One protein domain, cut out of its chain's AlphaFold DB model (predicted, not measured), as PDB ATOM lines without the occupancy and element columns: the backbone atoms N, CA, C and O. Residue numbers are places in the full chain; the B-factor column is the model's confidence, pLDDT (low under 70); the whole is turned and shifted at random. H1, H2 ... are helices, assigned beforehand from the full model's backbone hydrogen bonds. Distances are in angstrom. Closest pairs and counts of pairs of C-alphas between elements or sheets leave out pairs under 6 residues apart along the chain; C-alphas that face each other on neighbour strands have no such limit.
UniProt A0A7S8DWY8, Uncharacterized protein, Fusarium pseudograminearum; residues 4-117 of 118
ATOM      1  N   GLU A   4     238.482 278.466 294.791       66.81
ATOM      2  CA  GLU A   4     237.055 278.498 295.132       66.81
ATOM      3  C   GLU A   4     236.523 279.931 295.247       66.81
ATOM      4  O   GLU A   4     235.455 280.232 294.718       66.81
ATOM      5  N   GLU A   5     237.287 280.846 295.850       66.62
ATOM      6  CA  GLU A   5     236.897 282.260 295.952       66.62
ATOM      7  C   GLU A   5     236.814 282.932 294.571       66.62
ATOM      8  O   GLU A   5     235.946 283.768 294.332       66.62
ATOM      9  N   ARG A   6     237.677 282.539 293.622       61.28
ATOM     10  CA  ARG A   6     237.590 282.977 292.216       61.28
ATOM     11  C   ARG A   6     236.363 282.404 291.509       61.28
ATOM     12  O   ARG A   6     235.696 283.138 290.790       61.28
ATOM     13  N   ALA A   7     236.057 281.126 291.711       62.81
ATOM     14  CA  ALA A   7     234.895 280.485 291.099       62.81
ATOM     15  C   ALA A   7     233.562 281.043 291.631       62.81
ATOM     16  O   ALA A   7     232.590 281.106 290.887       62.81
ATOM     17  N   ALA A   8     233.518 281.477 292.894       64.12
ATOM     18  CA  ALA A   8     232.349 282.134 293.477       64.12
ATOM     19  C   ALA A   8     232.191 283.599 293.023       64.12
ATOM     20  O   ALA A   8     231.070 284.090 292.920       64.12
ATOM     21  N   ALA A   9     233.301 284.296 292.750       68.06
ATOM     22  CA  ALA A   9     233.293 285.706 292.356       68.06
ATOM     23  C   ALA A   9     233.041 285.940 290.855       68.06
ATOM     24  O   ALA A   9     232.584 287.019 290.482       68.06
ATOM     25  N   TYR A  10     233.346 284.964 289.992       70.81
ATOM     26  CA  TYR A  10     233.234 285.106 288.539       70.81
ATOM     27  C   TYR A  10     232.279 284.077 287.938       70.81
ATOM     28  O   TYR A  10     232.357 282.884 288.226       70.81
ATOM     29  N   SER A  11     231.407 284.539 287.043       80.44
ATOM     30  CA  SER A  11     230.511 283.677 286.275       80.44
ATOM     31  C   SER A  11     231.294 282.612 285.501       80.44
ATOM     32  O   SER A  11     232.355 282.882 284.938       80.44
ATOM     33  N   SER A  12     230.762 281.389 285.439       87.69
ATOM     34  CA  SER A  12     231.387 280.304 284.676       87.69
ATOM     35  C   SER A  12     231.422 280.612 283.171       87.69
ATOM     36  O   SER A  12     230.600 281.374 282.657       87.69
ATOM     37  N   ALA A  13     232.328 279.963 282.433       89.75
ATOM     38  CA  ALA A  13     232.399 280.094 280.975       89.75
ATOM     39  C   ALA A  13     231.064 279.746 280.290       89.75
ATOM     40  O   ALA A  13     230.654 280.424 279.352       89.75
ATOM     41  N   ALA A  14     230.355 278.731 280.798       90.31
ATOM     42  CA  ALA A  14     229.031 278.352 280.307       90.31
ATOM     43  C   ALA A  14     227.968 279.429 280.586       90.31
ATOM     44  O   ALA A  14     227.107 279.666 279.743       90.31
ATOM     45  N   CYS A  15     228.041 280.104 281.739       90.94
ATOM     46  CA  CYS A  15     227.152 281.217 282.064       90.94
ATOM     47  C   CYS A  15     227.381 282.393 281.106       90.94
ATOM     48  O   CYS A  15     226.437 282.832 280.458       90.94
ATOM     49  N   MET A  16     228.635 282.819 280.921       92.38
ATOM     50  CA  MET A  16     228.980 283.896 279.982       92.38
ATOM     51  C   MET A  16     228.617 283.549 278.531       92.38
ATOM     52  O   MET A  16     228.086 284.385 277.809       92.38
ATOM     53  N   GLY A  17     228.851 282.302 278.107       94.00
ATOM     54  CA  GLY A  17     228.516 281.831 276.760       94.00
ATOM     55  C   GLY A  17     227.014 281.767 276.470       94.00
ATOM     56  O   GLY A  17     226.628 281.740 275.304       94.00
ATOM     57  N   ASN A  18     226.169 281.763 277.505       95.38
ATOM     58  CA  ASN A  18     224.712 281.746 277.380       95.38
ATOM     59  C   ASN A  18     224.047 283.094 277.730       95.38
ATOM     60  O   ASN A  18     222.846 283.274 277.501       95.38
ATOM     61  N   ASP A  19     224.804 284.050 278.272       95.38
ATOM     62  CA  ASP A  19     224.281 285.341 278.708       95.38
ATOM     63  C   ASP A  19     224.104 286.311 277.530       95.38
ATOM     64  O   ASP A  19     225.034 286.643 276.799       95.38
ATOM     65  N   THR A  20     222.874 286.782 277.327       96.56
ATOM     66  CA  THR A  20     222.539 287.623 276.166       96.56
ATOM     67  C   THR A  20     223.129 289.027 276.273       96.56
ATOM     68  O   THR A  20     223.583 289.580 275.271       96.56
ATOM     69  N   TRP A  21     223.168 289.608 277.468       95.81
ATOM     70  CA  TRP A  21     223.659 290.970 277.662       95.81
ATOM     71  C   TRP A  21     225.178 291.038 277.576       95.81
ATOM     72  O   TRP A  21     225.719 291.978 276.996       95.81
ATOM     73  N   TYR A  22     225.863 290.004 278.053       94.94
ATOM     74  CA  TYR A  22     227.296 289.821 277.892       94.94
ATOM     75  C   TYR A  22     227.681 289.716 276.416       94.94
ATOM     76  O   TYR A  22     228.488 290.510 275.929       94.94
ATOM     77  N   LEU A  23     227.047 288.797 275.676       97.25
ATOM     78  CA  LEU A  23     227.343 288.593 274.258       97.25
ATOM     79  C   LEU A  23     227.041 289.847 273.431       97.25
ATOM     80  O   LEU A  23     227.895 290.306 272.680       97.25
ATOM     81  N   THR A  24     225.871 290.461 273.603       97.50
ATOM     82  CA  THR A  24     225.521 291.687 272.862       97.50
ATOM     83  C   THR A  24     226.467 292.850 273.176       97.50
ATOM     84  O   THR A  24     226.813 293.608 272.273       97.50
ATOM     85  N   SER A  25     226.946 292.977 274.420       96.25
ATOM     86  CA  SER A  25     227.901 294.032 274.800       96.25
ATOM     87  C   SER A  25     229.263 293.842 274.131       96.25
ATOM     88  O   SER A  25     229.866 294.807 273.660       96.25
ATOM     89  N   ILE A  26     229.744 292.599 274.025       96.06
ATOM     90  CA  ILE A  26     230.996 292.308 273.312       96.06
ATOM     91  C   ILE A  26     230.823 292.501 271.805       96.06
ATOM     92  O   ILE A  26     231.694 293.100 271.176       96.06
ATOM     93  N   ALA A  27     229.705 292.047 271.229       96.75
ATOM     94  CA  ALA A  27     229.408 292.262 269.814       96.75
ATOM     95  C   ALA A  27     229.410 293.757 269.471       96.75
ATOM     96  O   ALA A  27     230.058 294.168 268.510       96.75
ATOM     97  N   TRP A  28     228.771 294.576 270.311       96.81
ATOM     98  CA  TRP A  28     228.773 296.028 270.161       96.81
ATOM     99  C   TRP A  28     230.179 296.633 270.259       96.81
ATOM    100  O   TRP A  28     230.540 297.491 269.457       96.81
ATOM    101  N   CYS A  29     230.999 296.171 271.207       95.56
ATOM    102  CA  CYS A  29     232.386 296.620 271.345       95.56
ATOM    103  C   CYS A  29     233.216 296.314 270.086       95.56
ATOM    104  O   CYS A  29     233.944 297.177 269.594       95.56
ATOM    105  N   ILE A  30     233.070 295.112 269.523       95.44
ATOM    106  CA  ILE A  30     233.741 294.727 268.277       95.44
ATOM    107  C   ILE A  30     233.269 295.608 267.118       95.44
ATOM    108  O   ILE A  30     234.111 296.144 266.401       95.44
ATOM    109  N   ASP A  31     231.959 295.806 266.945       95.00
ATOM    110  CA  ASP A  31     231.447 296.645 265.855       95.00
ATOM    111  C   ASP A  31     231.902 298.110 265.977       95.00
ATOM    112  O   ASP A  31     232.240 298.742 264.970       95.00
ATOM    113  N   SER A  32     231.967 298.624 267.209       94.88
ATOM    114  CA  SER A  32     232.342 300.012 267.492       94.88
ATOM    115  C   SER A  32     233.827 300.285 267.246       94.88
ATOM    116  O   SER A  32     234.170 301.334 266.706       94.88
ATOM    117  N   TYR A  33     234.713 299.358 267.629       94.50
ATOM    118  CA  TYR A  33     236.150 299.642 267.705       94.50
ATOM    119  C   TYR A  33     237.035 298.819 266.765       94.50
ATOM    120  O   TYR A  33     238.173 299.215 266.496       94.50
ATOM    121  N   CYS A  34     236.581 297.672 266.252       92.69
ATOM    122  CA  CYS A  34     237.361 296.965 265.239       92.69
ATOM    123  C   CYS A  34     237.310 297.721 263.906       92.69
ATOM    124  O   CYS A  34     236.269 298.231 263.494       92.69
ATOM    125  N   SER A  35     238.444 297.757 263.194       92.50
ATOM    126  CA  SER A  35     238.493 298.343 261.849       92.50
ATOM    127  C   SER A  35     237.456 297.676 260.946       92.50
ATOM    128  O   SER A  35     237.350 296.446 260.940       92.50
ATOM    129  N   LYS A  36     236.751 298.473 260.137       90.38
ATOM    130  CA  LYS A  36     235.781 297.978 259.150       90.38
ATOM    131  C   LYS A  36     236.429 297.109 258.056       90.38
ATOM    132  O   LYS A  36     235.739 296.313 257.432       90.38
ATOM    133  N   ASP A  37     237.756 297.161 257.907       93.38
ATOM    134  CA  ASP A  37     238.528 296.267 257.027       93.38
ATOM    135  C   ASP A  37     238.797 294.883 257.650       93.38
ATOM    136  O   ASP A  37     239.374 293.984 257.021       93.38
ATOM    137  N   THR A  38     238.420 294.685 258.917       93.88
ATOM    138  CA  THR A  38     238.592 293.402 259.597       93.88
ATOM    139  C   THR A  38     237.694 292.366 258.939       93.88
ATOM    140  O   THR A  38     236.472 292.416 259.030       93.88
ATOM    141  N   LYS A  39     238.320 291.383 258.286       93.69
ATOM    142  CA  LYS A  39     237.598 290.323 257.577       93.69
ATOM    143  C   LYS A  39     236.612 289.609 258.523       93.69
ATOM    144  O   LYS A  39     237.075 289.091 259.543       93.69
ATOM    145  N   PRO A  40     235.317 289.473 258.168       91.75
ATOM    146  CA  PRO A  40     234.296 288.902 259.052       91.75
ATOM    147  C   PRO A  40     234.656 287.531 259.639       91.75
ATOM    148  O   PRO A  40     234.490 287.301 260.833       91.75
ATOM    149  N   TYR A  41     235.271 286.643 258.848       93.62
ATOM    150  CA  TYR A  41     235.678 285.317 259.334       93.62
ATOM    151  C   TYR A  41     236.700 285.369 260.483       93.62
ATOM    152  O   TYR A  41     236.793 284.426 261.269       93.62
ATOM    153  N   LYS A  42     237.512 286.434 260.582       96.06
ATOM    154  CA  LYS A  42     238.458 286.600 261.694       96.06
ATOM    155  C   LYS A  42     237.724 286.942 262.983       96.06
ATOM    156  O   LYS A  42     238.125 286.446 264.032       96.06
ATOM    157  N   ILE A  43     236.668 287.749 262.882       96.81
ATOM    158  CA  ILE A  43     235.808 288.106 264.011       96.81
ATOM    159  C   ILE A  43     235.086 286.854 264.505       96.81
ATOM    160  O   ILE A  43     235.220 286.513 265.673       96.81
ATOM    161  N   GLU A  44     234.446 286.097 263.611       95.38
ATOM    162  CA  GLU A  44     233.769 284.843 263.977       95.38
ATOM    163  C   GLU A  44     234.742 283.815 264.574       95.38
ATOM    164  O   GLU A  44     234.470 283.186 265.596       95.38
ATOM    165  N   LYS A  45     235.948 283.678 264.004       95.31
ATOM    166  CA  LYS A  45     236.966 282.794 264.583       95.31
ATOM    167  C   LYS A  45     237.354 283.232 265.996       95.31
ATOM    168  O   LYS A  45     237.487 282.381 266.874       95.31
ATOM    169  N   PHE A  46     237.566 284.527 266.223       95.06
ATOM    170  CA  PHE A  46     237.844 285.057 267.559       95.06
ATOM    171  C   PHE A  46     236.683 284.768 268.519       95.06
ATOM    172  O   PHE A  46     236.919 284.245 269.609       95.06
ATOM    173  N   TRP A  47     235.455 285.032 268.073       96.44
ATOM    174  CA  TRP A  47     234.221 284.837 268.825       96.44
ATOM    175  C   TRP A  47     234.122 283.424 269.404       96.44
ATOM    176  O   TRP A  47     234.013 283.261 270.614       96.44
ATOM    177  N   TYR A  48     234.290 282.396 268.569       92.81
ATOM    178  CA  TYR A  48     234.150 281.005 269.008       92.81
ATOM    179  C   TYR A  48     235.376 280.414 269.707       92.81
ATOM    180  O   TYR A  48     235.235 279.469 270.475       92.81
ATOM    181  N   THR A  49     236.586 280.912 269.428       91.06
ATOM    182  CA  THR A  49     237.818 280.226 269.874       91.06
ATOM    183  C   THR A  49     238.614 280.965 270.941       91.06
ATOM    184  O   THR A  49     239.499 280.364 271.555       91.06
ATOM    185  N   LYS A  50     238.370 282.266 271.132       91.25
ATOM    186  CA  LYS A  50     239.202 283.126 271.992       91.25
ATOM    187  C   LYS A  50     238.413 284.026 272.929       91.25
ATOM    188  O   LYS A  50     238.965 284.379 273.964       91.25
ATOM    189  N   MET A  51     237.177 284.390 272.590       92.56
ATOM    190  CA  MET A  51     236.392 285.343 273.377       92.56
ATOM    191  C   MET A  51     236.159 284.867 274.816       92.56
ATOM    192  O   MET A  51     236.401 285.620 275.753       92.56
ATOM    193  N   ILE A  52     235.725 283.617 274.992       92.38
ATOM    194  CA  ILE A  52     235.467 283.023 276.306       92.38
ATOM    195  C   ILE A  52     236.319 281.764 276.430       92.38
ATOM    196  O   ILE A  52     236.158 280.802 275.681       92.38
ATOM    197  N   TYR A  53     237.254 281.767 277.374       87.19
ATOM    198  CA  TYR A  53     238.126 280.620 277.601       87.19
ATOM    199  C   TYR A  53     237.327 279.420 278.134       87.19
ATOM    200  O   TYR A  53     236.492 279.580 279.019       87.19
ATOM    201  N   GLN A  54     237.593 278.220 277.601       87.12
ATOM    202  CA  GLN A  54     236.940 276.952 277.982       87.12
ATOM    203  C   GLN A  54     235.416 276.894 277.784       87.12
ATOM    204  O   GLN A  54     234.758 275.986 278.298       87.12
ATOM    205  N   VAL A  55     234.833 277.817 277.018       90.94
ATOM    206  CA  VAL A  55     233.422 277.713 276.644       90.94
ATOM    207  C   VAL A  55     233.221 276.539 275.681       90.94
ATOM    208  O   VAL A  55     233.984 276.367 274.734       90.94
ATOM    209  N   GLN A  56     232.201 275.714 275.927       90.19
ATOM    210  CA  GLN A  56     231.860 274.597 275.034       90.19
ATOM    211  C   GLN A  56     230.935 275.029 273.892       90.19
ATOM    212  O   GLN A  56     231.017 274.495 272.791       90.19
ATOM    213  N   SER A  57     230.045 275.985 274.160       92.00
ATOM    214  CA  SER A  57     229.084 276.508 273.195       92.00
ATOM    215  C   SER A  57     228.745 277.957 273.522       92.00
ATOM    216  O   SER A  57     228.665 278.330 274.693       92.00
ATOM    217  N   ILE A  58     228.545 278.758 272.481       95.88
ATOM    218  CA  ILE A  58     228.149 280.160 272.588       95.88
ATOM    219  C   ILE A  58     226.776 280.292 271.947       95.88
ATOM    220  O   ILE A  58     226.583 279.866 270.811       95.88
ATOM    221  N   LYS A  59     225.832 280.877 272.687       96.69
ATOM    222  CA  LYS A  59     224.414 280.965 272.317       96.69
ATOM    223  C   LYS A  59     224.177 281.604 270.949       96.69
ATOM    224  O   LYS A  59     223.271 281.183 270.240       96.69
ATOM    225  N   PHE A  60     224.969 282.615 270.612       97.56
ATOM    226  CA  PHE A  60     224.876 283.359 269.361       97.56
ATOM    227  C   PHE A  60     226.237 283.388 268.672       97.56
ATOM    228  O   PHE A  60     227.263 283.506 269.345       97.56
ATOM    229  N   SER A  61     226.250 283.335 267.341       97.06
ATOM    230  CA  SER A  61     227.370 283.844 266.538       97.06
ATOM    231  C   SER A  61     227.576 285.341 266.772       97.06
ATOM    232  O   SER A  61     226.713 286.018 267.340       97.06
ATOM    233  N   TYR A  62     228.706 285.881 266.313       97.00
ATOM    234  CA  TYR A  62     228.929 287.323 266.393       97.00
ATOM    235  C   TYR A  62     227.838 288.092 265.633       97.00
ATOM    236  O   TYR A  62     227.265 289.042 266.172       97.00
ATOM    237  N   ALA A  63     227.506 287.660 264.410       96.19
ATOM    238  CA  ALA A  63     226.484 288.319 263.599       96.19
ATOM    239  C   ALA A  63     225.093 288.286 264.257       96.19
ATOM    240  O   ALA A  63     224.391 289.298 264.274       96.19
ATOM    241  N   GLU A  64     224.704 287.150 264.842       97.81
ATOM    242  CA  GLU A  64     223.434 287.026 265.566       97.81
ATOM    243  C   GLU A  64     223.415 287.892 266.824       97.81
ATOM    244  O   GLU A  64     222.424 288.571 267.075       97.81
ATOM    245  N   ALA A  65     224.504 287.911 267.597       97.44
ATOM    246  CA  ALA A  65     224.605 288.742 268.791       97.44
ATOM    247  C   ALA A  65     224.500 290.233 268.444       97.44
ATOM    248  O   ALA A  65     223.795 290.969 269.129       97.44
ATOM    249  N   LEU A  66     225.145 290.679 267.363       96.31
ATOM    250  CA  LEU A  66     225.043 292.063 266.903       96.31
ATOM    251  C   LEU A  66     223.619 292.408 266.442       96.31
ATOM    252  O   LEU A  66     223.129 293.493 266.740       96.31
ATOM    253  N   ALA A  67     222.927 291.480 265.778       96.75
ATOM    254  CA  ALA A  67     221.547 291.677 265.332       96.75
ATOM    255  C   ALA A  67     220.535 291.822 266.486       96.75
ATOM    256  O   ALA A  67     219.454 292.373 266.281       96.75
ATOM    257  N   GLN A  68     220.869 291.352 267.693       96.31
ATOM    258  CA  GLN A  68     220.050 291.552 268.897       96.31
ATOM    259  C   GLN A  68     220.218 292.949 269.515       96.31
ATOM    260  O   GLN A  68     219.440 293.325 270.391       96.31
ATOM    261  N   VAL A  69     221.234 293.718 269.106       95.50
ATOM    262  CA  VAL A  69     221.467 295.063 269.640       95.50
ATOM    263  C   VAL A  69     220.440 296.032 269.055       95.50
ATOM    264  O   VAL A  69     220.302 296.151 267.837       95.50
ATOM    265  N   ASP A  70     219.742 296.774 269.920       91.06
ATOM    266  CA  ASP A  70     218.866 297.859 269.473       91.06
ATOM    267  C   ASP A  70     219.693 299.045 268.959       91.06
ATOM    268  O   ASP A  70     220.106 299.929 269.709       91.06
ATOM    269  N   ILE A  71     219.903 299.086 267.646       85.38
ATOM    270  CA  ILE A  71     220.647 300.161 266.981       85.38
ATOM    271  C   ILE A  71     219.962 301.532 267.075       85.38
ATOM    272  O   ILE A  71     220.614 302.550 266.850       85.38
ATOM    273  N   LYS A  72     218.658 301.591 267.391       88.12
ATOM    274  CA  LYS A  72     217.940 302.870 267.544       88.12
ATOM    275  C   LYS A  72     218.307 303.562 268.851       88.12
ATOM    276  O   LYS A  72     218.234 304.788 268.930       88.12
ATOM    277  N   THR A  73     218.728 302.784 269.844       88.62
ATOM    278  CA  THR A  73     219.122 303.266 271.163       88.62
ATOM    279  C   THR A  73     220.549 302.801 271.456       88.62
ATOM    280  O   THR A  73     220.730 301.767 272.101       88.62
ATOM    281  N   PRO A  74     221.580 303.549 271.009       88.12
ATOM    282  CA  PRO A  74     222.966 303.138 271.185       88.12
ATOM    283  C   PRO A  74     223.278 302.771 272.645       88.12
ATOM    284  O   PRO A  74     222.943 303.549 273.553       88.12
ATOM    285  N   PRO A  75     223.922 301.613 272.894       93.69
ATOM    286  CA  PRO A  75     224.315 301.201 274.230       93.69
ATOM    287  C   PRO A  75     225.119 302.285 274.946       93.69
ATOM    288  O   PRO A  75     226.033 302.890 274.381       93.69
ATOM    289  N   LYS A  76     224.792 302.519 276.218       93.19
ATOM    290  CA  LYS A  76     225.508 303.458 277.096       93.19
ATOM    291  C   LYS A  76     226.424 302.709 278.065       93.19
ATOM    292  O   LYS A  76     226.105 301.558 278.394       93.19
ATOM    293  N   PRO A  77     227.483 303.350 278.590       92.19
ATOM    294  CA  PRO A  77     228.318 302.752 279.621       92.19
ATOM    295  C   PRO A  77     227.513 302.309 280.840       92.19
ATOM    296  O   PRO A  77     226.408 302.800 281.103       92.19
ATOM    297  N   MET A  78     228.046 301.326 281.558       89.50
ATOM    298  CA  MET A  78     227.487 300.901 282.836       89.50
ATOM    299  C   MET A  78     227.741 301.989 283.883       89.50
ATOM    300  O   MET A  78     228.814 302.584 283.917       89.50
ATOM    301  N   SER A  79     226.737 302.272 284.708       87.12
ATOM    302  CA  SER A  79     226.871 303.238 285.795       87.12
ATOM    303  C   SER A  79     227.634 302.592 286.958       87.12
ATOM    304  O   SER A  79     227.469 301.386 287.158       87.12
ATOM    305  N   PRO A  80     228.438 303.341 287.736       84.19
ATOM    306  CA  PRO A  80     229.241 302.776 288.825       84.19
ATOM    307  C   PRO A  80     228.438 302.070 289.929       84.19
ATOM    308  O   PRO A  80     228.985 301.239 290.646       84.19
ATOM    309  N   ASP A  81     227.158 302.405 290.083       86.31
ATOM    310  CA  ASP A  81     226.223 301.825 291.053       86.31
ATOM    311  C   ASP A  81     225.564 300.525 290.568       86.31
ATOM    312  O   ASP A  81     224.959 299.802 291.362       86.31
ATOM    313  N   MET A  82     225.678 300.195 289.278       83.00
ATOM    314  CA  MET A  82     225.120 298.955 288.755       83.00
ATOM    315  C   MET A  82     226.041 297.774 289.063       83.00
ATOM    316  O   MET A  82     227.241 297.803 288.805       83.00
ATOM    317  N   THR A  83     225.444 296.691 289.554       82.31
ATOM    318  CA  THR A  83     226.141 295.433 289.879       82.31
ATOM    319  C   THR A  83     225.721 294.269 288.983       82.31
ATOM    320  O   THR A  83     226.329 293.203 289.033       82.31
ATOM    321  N   VAL A  84     224.691 294.463 288.154       85.88
ATOM    322  CA  VAL A  84     224.104 293.422 287.305       85.88
ATOM    323  C   VAL A  84     224.090 293.879 285.855       85.88
ATOM    324  O   VAL A  84     223.684 294.999 285.546       85.88
ATOM    325  N   LEU A  85     224.492 292.982 284.958       88.25
ATOM    326  CA  LEU A  85     224.433 293.195 283.521       88.25
ATOM    327  C   LEU A  85     223.062 292.756 282.985       88.25
ATOM    328  O   LEU A  85     222.832 291.582 282.717       88.25
ATOM    329  N   ASN A  86     222.131 293.701 282.863       91.00
ATOM    330  CA  ASN A  86     220.746 293.457 282.429       91.00
ATOM    331  C   ASN A  86     220.380 294.144 281.099       91.00
ATOM    332  O   ASN A  86     219.209 294.189 280.727       91.00
ATOM    333  N   ARG A  87     221.373 294.714 280.412       93.06
ATOM    334  CA  ARG A  87     221.243 295.367 279.107       93.06
ATOM    335  C   ARG A  87     222.576 295.330 278.375       93.06
ATOM    336  O   ARG A  87     223.623 295.184 279.003       93.06
ATOM    337  N   THR A  88     222.547 295.566 277.068       95.31
ATOM    338  CA  THR A  88     223.761 295.855 276.303       95.31
ATOM    339  C   THR A  88     224.400 297.145 276.825       95.31
ATOM    340  O   THR A  88     223.732 298.178 276.980       95.31
ATOM    341  N   ILE A  89     225.694 297.086 277.124       95.12
ATOM    342  CA  ILE A  89     226.492 298.232 277.564       95.12
ATOM    343  C   ILE A  89     227.558 298.561 276.523       95.12
ATOM    344  O   ILE A  89     227.985 297.705 275.749       95.12
ATOM    345  N   SER A  90     227.993 299.814 276.517       95.06
ATOM    346  CA  SER A  90     229.180 300.247 275.783       95.06
ATOM    347  C   SER A  90     230.333 300.536 276.739       95.06
ATOM    348  O   SER A  90     230.185 300.510 277.961       95.06
ATOM    349  N   ILE A  91     231.495 300.804 276.160       93.19
ATOM    350  CA  ILE A  91     232.663 301.341 276.846       93.19
ATOM    351  C   ILE A  91     233.000 302.675 276.191       93.19
ATOM    352  O   ILE A  91     232.817 302.820 274.980       93.19
ATOM    353  N   ASP A  92     233.446 303.650 276.976       91.56
ATOM    354  CA  ASP A  92     233.888 304.933 276.440       91.56
ATOM    355  C   ASP A  92     235.274 304.828 275.780       91.56
ATOM    356  O   ASP A  92     236.076 303.939 276.095       91.56
ATOM    357  N   ASP A  93     235.562 305.770 274.882       92.19
ATOM    358  CA  ASP A  93     236.794 305.779 274.090       92.19
ATOM    359  C   ASP A  93     238.054 305.845 274.959       92.19
ATOM    360  O   ASP A  93     239.078 305.250 274.615       92.19
ATOM    361  N   ALA A  94     238.020 306.573 276.081       92.88
ATOM    362  CA  ALA A  94     239.187 306.721 276.945       92.88
ATOM    363  C   ALA A  94     239.518 305.386 277.620       92.88
ATOM    364  O   ALA A  94     240.673 304.946 277.604       92.88
ATOM    365  N   THR A  95     238.498 304.698 278.133       92.44
ATOM    366  CA  THR A  95     238.648 303.372 278.728       92.44
ATOM    367  C   THR A  95     239.090 302.339 277.686       92.44
ATOM    368  O   THR A  95     240.036 301.586 277.938       92.44
ATOM    369  N   TYR A  96     238.496 302.331 276.485       93.00
ATOM    370  CA  TYR A  96     238.927 301.439 275.402       93.00
ATOM    371  C   TYR A  96     240.402 301.655 275.036       93.00
ATOM    372  O   TYR A  96     241.187 300.704 274.995       93.00
ATOM    373  N   ASN A  97     240.802 302.910 274.817       94.12
ATOM    374  CA  ASN A  97     242.177 303.253 274.462       94.12
ATOM    375  C   ASN A  97     243.169 302.893 275.573       94.12
ATOM    376  O   ASN A  97     244.272 302.434 275.275       94.12
ATOM    377  N   SER A  98     242.779 303.048 276.840       93.81
ATOM    378  CA  SER A  98     243.588 302.620 277.985       93.81
ATOM    379  C   SER A  98     243.878 301.116 277.934       93.81
ATOM    380  O   SER A  98     245.045 300.711 277.945       93.81
ATOM    381  N   TYR A  99     242.846 300.281 277.755       92.50
ATOM    382  CA  TYR A  99     243.024 298.831 277.625       92.50
ATOM    383  C   TYR A  99     243.824 298.445 276.379       92.50
ATOM    384  O   TYR A  99     244.718 297.600 276.455       92.50
ATOM    385  N   LEU A 100     243.565 299.088 275.238       91.62
ATOM    386  CA  LEU A 100     244.305 298.839 274.003       91.62
ATOM    387  C   LEU A 100     245.798 299.160 274.163       91.62
ATOM    388  O   LEU A 100     246.652 298.385 273.723       91.62
ATOM    389  N   ASN A 101     246.124 300.287 274.796       92.88
ATOM    390  CA  ASN A 101     247.504 300.696 275.041       92.88
ATOM    391  C   ASN A 101     248.208 299.759 276.026       92.88
ATOM    392  O   ASN A 101     249.356 299.387 275.779       92.88
ATOM    393  N   ALA A 102     247.515 299.308 277.076       91.44
ATOM    394  CA  ALA A 102     248.046 298.305 277.993       91.44
ATOM    395  C   ALA A 102     248.412 297.009 277.247       91.44
ATOM    396  O   ALA A 102     249.549 296.546 277.336       91.44
ATOM    397  N   VAL A 103     247.499 296.468 276.428       89.12
ATOM    398  CA  VAL A 103     247.748 295.247 275.635       89.12
ATOM    399  C   VAL A 103     248.909 295.433 274.651       89.12
ATOM    400  O   VAL A 103     249.771 294.560 274.544       89.12
ATOM    401  N   LYS A 104     248.981 296.574 273.952       89.19
ATOM    402  CA  LYS A 104     250.112 296.890 273.060       89.19
ATOM    403  C   LYS A 104     251.443 296.915 273.816       89.19
ATOM    404  O   LYS A 104     252.424 296.367 273.314       89.19
ATOM    405  N   GLY A 105     251.461 297.502 275.013       88.00
ATOM    406  CA  GLY A 105     252.622 297.512 275.903       88.00
ATOM    407  C   GLY A 105     253.072 296.101 276.281       88.00
ATOM    408  O   GLY A 105     254.236 295.759 276.080       88.00
ATOM    409  N   TYR A 106     252.143 295.245 276.721       86.62
ATOM    410  CA  TYR A 106     252.439 293.841 277.034       86.62
ATOM    411  C   TYR A 106     253.020 293.080 275.838       86.62
ATOM    412  O   TYR A 106     254.000 292.355 275.991       86.62
ATOM    413  N   ILE A 107     252.470 293.262 274.634       84.00
ATOM    414  CA  ILE A 107     252.997 292.613 273.422       84.00
ATOM    415  C   ILE A 107     254.414 293.106 273.104       84.00
ATOM    416  O   ILE A 107     255.256 292.312 272.685       84.00
ATOM    417  N   ALA A 108     254.690 294.401 273.279       82.81
ATOM    418  CA  ALA A 108     256.019 294.962 273.046       82.81
ATOM    419  C   ALA A 108     257.056 294.383 274.020       82.81
ATOM    420  O   ALA A 108     258.125 293.954 273.582       82.81
ATOM    421  N   ILE A 109     256.712 294.303 275.309       80.94
ATOM    422  CA  ILE A 109     257.570 293.706 276.340       80.94
ATOM    423  C   ILE A 109     257.772 292.215 276.069       80.94
ATOM    424  O   ILE A 109     258.912 291.778 275.981       80.94
ATOM    425  N   GLY A 110     256.705 291.448 275.830       78.44
ATOM    426  CA  GLY A 110     256.809 290.007 275.584       78.44
ATOM    427  C   GLY A 110     257.634 289.668 274.338       78.44
ATOM    428  O   GLY A 110     258.407 288.713 274.344       78.44
ATOM    429  N   LYS A 111     257.551 290.483 273.276       72.56
ATOM    430  CA  LYS A 111     258.454 290.357 272.119       72.56
ATOM    431  C   LYS A 111     259.906 290.605 272.508       72.56
ATOM    432  O   LYS A 111     260.781 289.872 272.054       72.56
ATOM    433  N   ASN A 112     260.159 291.620 273.328       73.25
ATOM    434  CA  ASN A 112     261.497 291.928 273.811       73.25
ATOM    435  C   ASN A 112     262.047 290.786 274.681       73.25
ATOM    436  O   ASN A 112     263.132 290.288 274.409       73.25
ATOM    437  N   GLU A 113     261.273 290.296 275.646       76.12
ATOM    438  CA  GLU A 113     261.644 289.146 276.476       76.12
ATOM    439  C   GLU A 113     261.901 287.902 275.623       76.12
ATOM    440  O   GLU A 113     262.966 287.316 275.729       76.12
ATOM    441  N   SER A 114     261.025 287.553 274.676       71.81
ATOM    442  CA  SER A 114     261.250 286.398 273.784       71.81
ATOM    443  C   SER A 114     262.527 286.496 272.938       71.81
ATOM    444  O   SER A 114     263.068 285.480 272.516       71.81
ATOM    445  N   LYS A 115     263.005 287.718 272.673       69.25
ATOM    446  CA  LYS A 115     264.209 287.982 271.882       69.25
ATOM    447  C   LYS A 115     265.492 287.931 272.719       69.25
ATOM    448  O   LYS A 115     266.551 287.660 272.161       69.25
ATOM    449  N   TYR A 116     265.404 288.227 274.015       67.69
ATOM    450  CA  TYR A 116     266.559 288.374 274.909       67.69
ATOM    451  C   TYR A 116     266.556 287.400 276.097       67.69
ATOM    452  O   TYR A 116     267.487 287.427 276.898       67.69
ATOM    453  N   SER A 117     265.543 286.545 276.217       52.66
ATOM    454  CA  SER A 117     265.524 285.456 277.189       52.66
ATOM    455  C   SER A 117     266.477 284.361 276.712       52.66
ATOM    456  O   SER A 117     266.321 283.840 275.608       52.66
TER     457      SER A 117
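Overview. This is residues 4 to 117 of the 118 residues of an uncharacterized protein of Fusarium pseudograminearum (UniProt A0A7S8DWY8). A small body of short helices and long loops has one long helix, H6, reaching out of it as an arm, and residues 4 to 10, with the short helix H1, sticking out at another place. In the body H3 is in the middle, H5 crosses it, and H4 is near it, while the long loops 50 to 61 and 68 to 92 make up much of the rest. The printed part has 114 residues with six named helices, H1 to H6 in order along the chain, and no named strand; the class is all helix. It is only just compact, close to loose, with a radius of gyration of the C-alphas of 16.0 A. The spans are 49 by 41 by 31 A, and residues 98 to 117, which stand free on the arm, add to the length.

Arrangement. H1, residues 4 to 9, touches no helix, and residues 4 to 10 stand free. H2, residues 13 to 18, is apart from H1. H3, residues 20 to 33, touches H2 only at the corner by their link, and only just, with 3 pairs of C-alphas within 8 A. H3 touches H2 with residues 22 to 23 alone; the closest C-alphas of the two, those of Met 16 and Tyr 22, are 6.5 A apart, and their lines are about perpendicular at 88 degrees. H4, residues 40 to 49, and H3 are near each other, with 7 pairs of C-alphas within 10 A. H5, residues 62 to 67, touches H3 with 10 pairs of C-alphas within 8 A. The closest C-alphas of these two, those of Thr 24 and Ala 65, are 5.1 A apart, and their lines are about perpendicular at 81 degrees. H4 and H5 only just touch, with 3 pairs within 8 A; their closest C-alphas, those of Glu 44 and Tyr 62, are 6.0 A apart. The lines of H4 and H5 stand at 72 degrees, only just about perpendicular. H6, residues 93 to 116, touches no helix but is near H3, with 5 pairs of C-alphas within 10 A; it is apart from H5 and from H4, for instance. In H1, H2, H3, H4, H5 and H6, every O i to N i+4 pair is within hydrogen-bond range.

Along the chain. H1, Glu 4 to Ala 9, begins at C-alpha 4, (237.055, 278.498, 295.132). H2 runs from Ala 13 to Asn 18, and H5 from Tyr 62 to Ala 67; each of these three short helices has 6 residues and is 8.6 A from first to last C-alpha. H3, Thr 20 to Tyr 33, is 20.0 A long, from C-alpha 20 at (222.539, 287.623, 276.166) to C-alpha 33. H4, Pro 40 to Thr 49, is 14.3 A long. H6, Asp 93 to Tyr 116, is the longest helix by residues with 24 and spans 34.5 A, ending at C-alpha 116, (266.559, 288.374, 274.909).

Size, cuts and confidence. The two C-alphas farthest apart, those of Lys 72 and Ser 117, are 51.6 A apart. Without the stretches that stand free the body has 87 residues and spans 32 by 32 by 25 A. The links H1 to H2 and H2 to H3 are tight, and H3 to H4 is short. The links H4 to H5, with 12 residues, and H5 to H6, with 25, are long. The printed part has no cut. The mean pLDDT of the printed part is 89.1, and residues 4 to 9 and 115 to 117 are under 70.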